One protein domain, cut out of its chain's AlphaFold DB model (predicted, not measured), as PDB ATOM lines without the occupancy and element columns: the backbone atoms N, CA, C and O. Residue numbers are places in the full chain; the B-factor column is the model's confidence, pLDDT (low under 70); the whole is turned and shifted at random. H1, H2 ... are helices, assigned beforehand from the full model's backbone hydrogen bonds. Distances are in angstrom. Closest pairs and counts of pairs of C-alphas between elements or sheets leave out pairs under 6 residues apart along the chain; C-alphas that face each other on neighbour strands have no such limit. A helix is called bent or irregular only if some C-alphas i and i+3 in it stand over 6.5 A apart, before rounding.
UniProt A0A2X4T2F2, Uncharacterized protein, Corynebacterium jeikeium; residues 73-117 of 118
ATOM      1  N   GLU A  73     -47.567 -20.145 -34.737       97.00
ATOM      2  CA  GLU A  73     -48.792 -20.316 -33.953       97.00
ATOM      3  C   GLU A  73     -48.690 -21.512 -32.997       97.00
ATOM      4  O   GLU A  73     -48.918 -21.353 -31.796       97.00
ATOM      5  N   VAL A  74     -48.265 -22.677 -33.493       96.69
ATOM      6  CA  VAL A  74     -48.075 -23.879 -32.665       96.69
ATOM      7  C   VAL A  74     -46.989 -23.658 -31.610       96.69
ATOM      8  O   VAL A  74     -47.139 -24.124 -30.482       96.69
ATOM      9  N   ARG A  75     -45.930 -22.896 -31.922       95.75
ATOM     10  CA  ARG A  75     -44.913 -22.516 -30.930       95.75
ATOM     11  C   ARG A  75     -45.519 -21.763 -29.752       95.75
ATOM     12  O   ARG A  75     -45.271 -22.139 -28.615       95.75
ATOM     13  N   LYS A  76     -46.342 -20.745 -30.019       97.00
ATOM     14  CA  LYS A  76     -47.003 -19.964 -28.961       97.00
ATOM     15  C   LYS A  76     -47.931 -20.831 -28.119       97.00
ATOM     16  O   LYS A  76     -47.885 -20.759 -26.901       97.00
ATOM     17  N   GLN A  77     -48.721 -21.694 -28.760       97.44
ATOM     18  CA  GLN A  77     -49.600 -22.619 -28.039       97.44
ATOM     19  C   GLN A  77     -48.808 -23.601 -27.166       97.44
ATOM     20  O   GLN A  77     -49.276 -23.984 -26.094       97.44
ATOM     21  N   TRP A  78     -47.624 -24.020 -27.623       96.62
ATOM     22  CA  TRP A  78     -46.729 -24.872 -26.847       96.62
ATOM     23  C   TRP A  78     -46.142 -24.113 -25.654       96.62
ATOM     24  O   TRP A  78     -46.187 -24.641 -24.548       96.62
ATOM     25  N   ASP A  79     -45.671 -22.876 -25.852       94.38
ATOM     26  CA  ASP A  79     -45.175 -22.007 -24.773       94.38
ATOM     27  C   ASP A  79     -46.261 -21.773 -23.704       94.38
ATOM     28  O   ASP A  79     -45.986 -21.886 -22.508       94.38
ATOM     29  N   ASP A  80     -47.509 -21.527 -24.125       97.06
ATOM     30  CA  ASP A  80     -48.664 -21.386 -23.230       97.06
ATOM     31  C   ASP A  80     -48.935 -22.690 -22.455       97.06
ATOM     32  O   ASP A  80     -49.094 -22.669 -21.235       97.06
ATOM     33  N   ALA A  81     -48.919 -23.847 -23.130       95.31
ATOM     34  CA  ALA A  81     -49.111 -25.148 -22.483       95.31
ATOM     35  C   ALA A  81     -47.990 -25.476 -21.479       95.31
ATOM     36  O   ALA A  81     -48.255 -26.034 -20.414       95.31
ATOM     37  N   VAL A  82     -46.743 -25.092 -21.776       93.25
ATOM     38  CA  VAL A  82     -45.612 -25.218 -20.842       93.25
ATOM     39  C   VAL A  82     -45.814 -24.318 -19.623       93.25
ATOM     40  O   VAL A  82     -45.594 -24.766 -18.497       93.25
ATOM     41  N   ALA A  83     -46.255 -23.073 -19.825       94.62
ATOM     42  CA  ALA A  83     -46.531 -22.132 -18.740       94.62
ATOM     43  C   ALA A  83     -47.673 -22.612 -17.825       94.62
ATOM     44  O   ALA A  83     -47.612 -22.419 -16.609       94.62
ATOM     45  N   GLU A  84     -48.676 -23.284 -18.395       95.12
ATOM     46  CA  GLU A  84     -49.792 -23.918 -17.680       95.12
ATOM     47  C   GLU A  84     -49.427 -25.274 -17.047       95.12
ATOM     48  O   GLU A  84     -50.229 -25.834 -16.301       95.12
ATOM     49  N   GLN A  85     -48.225 -25.802 -17.316       89.88
ATOM     50  CA  GLN A  85     -47.808 -27.168 -16.969       89.88
ATOM     51  C   GLN A  85     -48.743 -28.253 -17.539       89.88
ATOM     52  O   GLN A  85     -48.836 -29.355 -16.996       89.88
ATOM     53  N   ASP A  86     -49.411 -27.974 -18.662       93.94
ATOM     54  CA  ASP A  86     -50.199 -28.956 -19.411       93.94
ATOM     55  C   ASP A  86     -49.271 -29.795 -20.300       93.94
ATOM     56  O   ASP A  86     -49.064 -29.544 -21.492       93.94
ATOM     57  N   ILE A  87     -48.675 -30.806 -19.674       90.38
ATOM     58  CA  ILE A  87     -47.687 -31.701 -20.281       90.38
ATOM     59  C   ILE A  87     -48.281 -32.467 -21.473       90.38
ATOM     60  O   ILE A  87     -47.622 -32.605 -22.506       90.38
ATOM     61  N   TYR A  88     -49.528 -32.934 -21.362       91.38
ATOM     62  CA  TYR A  88     -50.201 -33.693 -22.420       91.38
ATOM     63  C   TYR A  88     -50.397 -32.840 -23.672       91.38
ATOM     64  O   TYR A  88     -50.055 -33.262 -24.782       91.38
ATOM     65  N   LYS A  89     -50.896 -31.614 -23.493       94.50
ATOM     66  CA  LYS A  89     -51.079 -30.662 -24.589       94.50
ATOM     67  C   LYS A  89     -49.744 -30.242 -25.194       94.50
ATOM     68  O   LYS A  89     -49.610 -30.258 -26.416       94.50
ATOM     69  N   ALA A  90     -48.740 -29.941 -24.369       94.12
ATOM     70  CA  ALA A  90     -47.408 -29.580 -24.848       94.12
ATOM     71  C   ALA A  90     -46.766 -30.714 -25.669       94.12
ATOM     72  O   ALA A  90     -46.235 -30.474 -26.755       94.12
ATOM     73  N   ASN A  91     -46.865 -31.966 -25.216       92.19
ATOM     74  CA  ASN A  91     -46.346 -33.115 -25.961       92.19
ATOM     75  C   ASN A  91     -47.105 -33.346 -27.281       92.19
ATOM     76  O   ASN A  91     -46.476 -33.646 -28.299       92.19
ATOM     77  N   GLY A  92     -48.428 -33.143 -27.301       94.25
ATOM     78  CA  GLY A  92     -49.227 -33.172 -28.531       94.25
ATOM     79  C   GLY A  92     -48.795 -32.100 -29.540       94.25
ATOM     80  O   GLY A  92     -48.502 -32.413 -30.697       94.25
ATOM     81  N   LEU A  93     -48.655 -30.854 -29.081       96.19
ATOM     82  CA  LEU A  93     -48.213 -29.719 -29.901       96.19
ATOM     83  C   LEU A  93     -46.786 -29.903 -30.428       96.19
ATOM     84  O   LEU A  93     -46.480 -29.502 -31.550       96.19
ATOM     85  N   ARG A  94     -45.912 -30.576 -29.672       93.62
ATOM     86  CA  ARG A  94     -44.553 -30.915 -30.120       93.62
ATOM     87  C   ARG A  94     -44.556 -31.808 -31.364       93.62
ATOM     88  O   ARG A  94     -43.735 -31.609 -32.262       93.62
ATOM     89  N   MET A  95     -45.468 -32.780 -31.430       91.75
ATOM     90  CA  MET A  95     -45.613 -33.664 -32.593       91.75
ATOM     91  C   MET A  95     -46.137 -32.902 -33.814       91.75
ATOM     92  O   MET A  95     -45.622 -33.072 -34.921       91.75
ATOM     93  N   GLU A  96     -47.126 -32.029 -33.613       94.44
ATOM     94  CA  GLU A  96     -47.658 -31.167 -34.672       94.44
ATOM     95  C   GLU A  96     -46.584 -30.220 -35.220       94.44
ATOM     96  O   GLU A  96     -46.381 -30.140 -36.435       94.44
ATOM     97  N   PHE A  97     -45.823 -29.590 -34.324       94.88
ATOM     98  CA  PHE A  97     -44.705 -28.726 -34.680       94.88
ATOM     99  C   PHE A  97     -43.675 -29.456 -35.550       94.88
ATOM    100  O   PHE A  97     -43.244 -28.924 -36.573       94.88
ATOM    101  N   GLY A  98     -43.302 -30.690 -35.190       92.38
ATOM    102  CA  GLY A  98     -42.369 -31.502 -35.977       92.38
ATOM    103  C   GLY A  98     -42.869 -31.783 -37.400       92.38
ATOM    104  O   GLY A  98     -42.110 -31.646 -38.363       92.38
ATOM    105  N   ASN A  99     -44.156 -32.104 -37.555       93.56
ATOM    106  CA  ASN A  99     -44.770 -32.343 -38.865       93.56
ATOM    107  C   ASN A  99     -44.820 -31.071 -39.728       93.56
ATOM    108  O   ASN A  99     -44.541 -31.118 -40.935       93.56
ATOM    109  N   LEU A 100     -45.140 -29.927 -39.120       93.81
ATOM    110  CA  LEU A 100     -45.132 -28.630 -39.797       93.81
ATOM    111  C   LEU A 100     -43.713 -28.228 -40.215       93.81
ATOM    112  O   LEU A 100     -43.509 -27.824 -41.361       93.81
ATOM    113  N   ALA A 101     -42.724 -28.408 -39.337       91.75
ATOM    114  CA  ALA A 101     -41.319 -28.129 -39.622       91.75
ATOM    115  C   ALA A 101     -40.793 -28.974 -40.795       91.75
ATOM    116  O   ALA A 101     -40.167 -28.439 -41.714       91.75
ATOM    117  N   ALA A 102     -41.110 -30.274 -40.819       91.31
ATOM    118  CA  ALA A 102     -40.758 -31.154 -41.931       91.31
ATOM    119  C   ALA A 102     -41.411 -30.693 -43.246       91.31
ATOM    120  O   ALA A 102     -40.743 -30.592 -44.279       91.31
ATOM    121  N   SER A 103     -42.701 -30.345 -43.207       91.38
ATOM    122  CA  SER A 103     -43.437 -29.843 -44.375       91.38
ATOM    123  C   SER A 103     -42.850 -28.528 -44.899       91.38
ATOM    124  O   SER A 103     -42.688 -28.345 -46.108       91.38
ATOM    125  N   TYR A 104     -42.476 -27.623 -43.997       90.69
ATOM    126  CA  TYR A 104     -41.840 -26.354 -44.335       90.69
ATOM    127  C   TYR A 104     -40.464 -26.551 -44.978       90.69
ATOM    128  O   TYR A 104     -40.173 -25.936 -46.009       90.69
ATOM    129  N   TYR A 105     -39.650 -27.458 -44.435       88.19
ATOM    130  CA  TYR A 105     -38.356 -27.823 -45.009       88.19
ATOM    131  C   TYR A 105     -38.501 -28.345 -46.449       88.19
ATOM    132  O   TYR A 105     -37.832 -27.846 -47.358       88.19
ATOM    133  N   GLN A 106     -39.433 -29.277 -46.688       88.62
ATOM    134  CA  GLN A 106     -39.710 -29.807 -48.030       88.62
ATOM    135  C   GLN A 106     -40.226 -28.725 -48.989       88.62
ATOM    136  O   GLN A 106     -39.795 -28.653 -50.142       88.62
ATOM    137  N   CYS A 107     -41.092 -27.829 -48.509       88.44
ATOM    138  CA  CYS A 107     -41.591 -26.703 -49.299       88.44
ATOM    139  C   CYS A 107     -40.448 -25.787 -49.761       88.44
ATOM    140  O   CYS A 107     -40.382 -25.388 -50.928       88.44
ATOM    141  N   ARG A 108     -39.502 -25.491 -48.861       84.81
ATOM    142  CA  ARG A 108     -38.323 -24.682 -49.187       84.81
ATOM    143  C   ARG A 108     -37.364 -25.389 -50.137       84.81
ATOM    144  O   ARG A 108     -36.833 -24.727 -51.028       84.81
ATOM    145  N   LEU A 109     -37.163 -26.700 -49.995       83.88
ATOM    146  CA  LEU A 109     -36.375 -27.479 -50.956       83.88
ATOM    147  C   LEU A 109     -36.975 -27.396 -52.361       83.88
ATOM    148  O   LEU A 109     -36.266 -27.044 -53.299       83.88
ATOM    149  N   ALA A 110     -38.279 -27.641 -52.497       80.88
ATOM    150  CA  ALA A 110     -38.967 -27.557 -53.784       80.88
ATOM    151  C   ALA A 110     -38.870 -26.151 -54.402       80.88
ATOM    152  O   ALA A 110     -38.588 -26.013 -55.593       80.88
ATOM    153  N   GLY A 111     -39.037 -25.101 -53.588       74.06
ATOM    154  CA  GLY A 111     -38.867 -23.717 -54.034       74.06
ATOM    155  C   GLY A 111     -37.450 -23.414 -54.533       74.06
ATOM    156  O   GLY A 111     -37.291 -22.773 -55.572       74.06
ATOM    157  N   ASN A 112     -36.424 -23.918 -53.842       67.88
ATOM    158  CA  ASN A 112     -35.026 -23.753 -54.245       67.88
ATOM    159  C   ASN A 112     -34.707 -24.508 -55.549       67.88
ATOM    160  O   ASN A 112     -33.997 -23.970 -56.397       67.88
ATOM    161  N   THR A 113     -35.249 -25.718 -55.738       64.94
ATOM    162  CA  THR A 113     -35.075 -26.500 -56.975       64.94
ATOM    163  C   THR A 113     -35.673 -25.783 -58.187       64.94
ATOM    164  O   THR A 113     -35.037 -25.712 -59.238       64.94
ATOM    165  N   LEU A 114     -36.867 -25.196 -58.041       59.97
ATOM    166  CA  LEU A 114     -37.515 -24.428 -59.112       59.97
ATOM    167  C   LEU A 114     -36.741 -23.149 -59.460       59.97
ATOM    168  O   LEU A 114     -36.646 -22.795 -60.630       59.97
ATOM    169  N   ALA A 115     -36.159 -22.476 -58.463       59.19
ATOM    170  CA  ALA A 115     -35.367 -21.265 -58.676       59.19
ATOM    171  C   ALA A 115     -34.010 -21.527 -59.354       59.19
ATOM    172  O   ALA A 115     -33.516 -20.649 -60.050       59.19
ATOM    173  N   GLY A 116     -33.403 -22.702 -59.151       55.75
ATOM    174  CA  GLY A 116     -32.130 -23.080 -59.779       55.75
ATOM    175  C   GLY A 116     -32.247 -23.700 -61.177       55.75
ATOM    176  O   GLY A 116     -31.221 -23.979 -61.790       55.75
ATOM    177  N   SER A 117     -33.470 -23.946 -61.660       54.53
ATOM    178  CA  SER A 117     -33.745 -24.563 -62.971       54.53
ATOM    179  C   SER A 117     -34.128 -23.550 -64.065       54.53
ATOM    180  O   SER A 117     -34.441 -23.963 -65.181       54.53
TER     181      SER A 117
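What this domain is: This is residues 73 to 117 of the 118 residues of an uncharacterized protein of Corynebacterium jeikeium (UniProt A0A2X4T2F2). A lopsided helical hairpin: one long helix, H2, makes the length of the whole, and a short helix, H1, folds back side by side with its first part, while residues 101 to 117 stick out free as a long arm. The printed part has 45 residues with two named helices, H1 then H2 along the chain, and no named strand; the class is all helix. The whole is extended, with a radius of gyration of the C-alphas of 14.7 A, and the C-alphas span 48 by 14 by 8 A, a rod.

How they stand to each other: H2, residues 87 to 115, is the longest helix. H1, residues 73 to 83, touches it, with 16 pairs of C-alphas within 8 A. The closest C-alphas of the two are those of Trp 78 and Ala 90, 5.2 A apart. H2 touches H1 with residues 87 to 97 alone. Their lines stand at a shallow tilt of 25 degrees and they run opposite ways, a helical hairpin. Their centres are 15.9 A apart. Residues 101 to 117, of which 101 to 115 belong to H2, stand free. In H1 and H2 every pair of O i and N i+4 is within hydrogen-bond range.

Where its parts are: H2 has 29 residues, Ile 87 to Ala 115, and measures 41.7 A from C-alpha 87 at (-47.687, -31.701, -20.281) to C-alpha 115 at (-35.367, -21.265, -58.676). H1 has 11 residues, Glu 73 to Ala 83, and measures 15.5 A; its C-alpha 73 is at (-48.792, -20.316, -33.953). Neither helix is bent.

The domain as a whole: The two C-alphas farthest apart are those of Gln 85 and Ser 117, 48.2 A. The printed part has no cut, and the link from H1 to H2, 3 residues, is tight. The mean pLDDT of the printed part is 88.0; residues 112 to 117 are under 70, a stretch of low confidence in this predicted model.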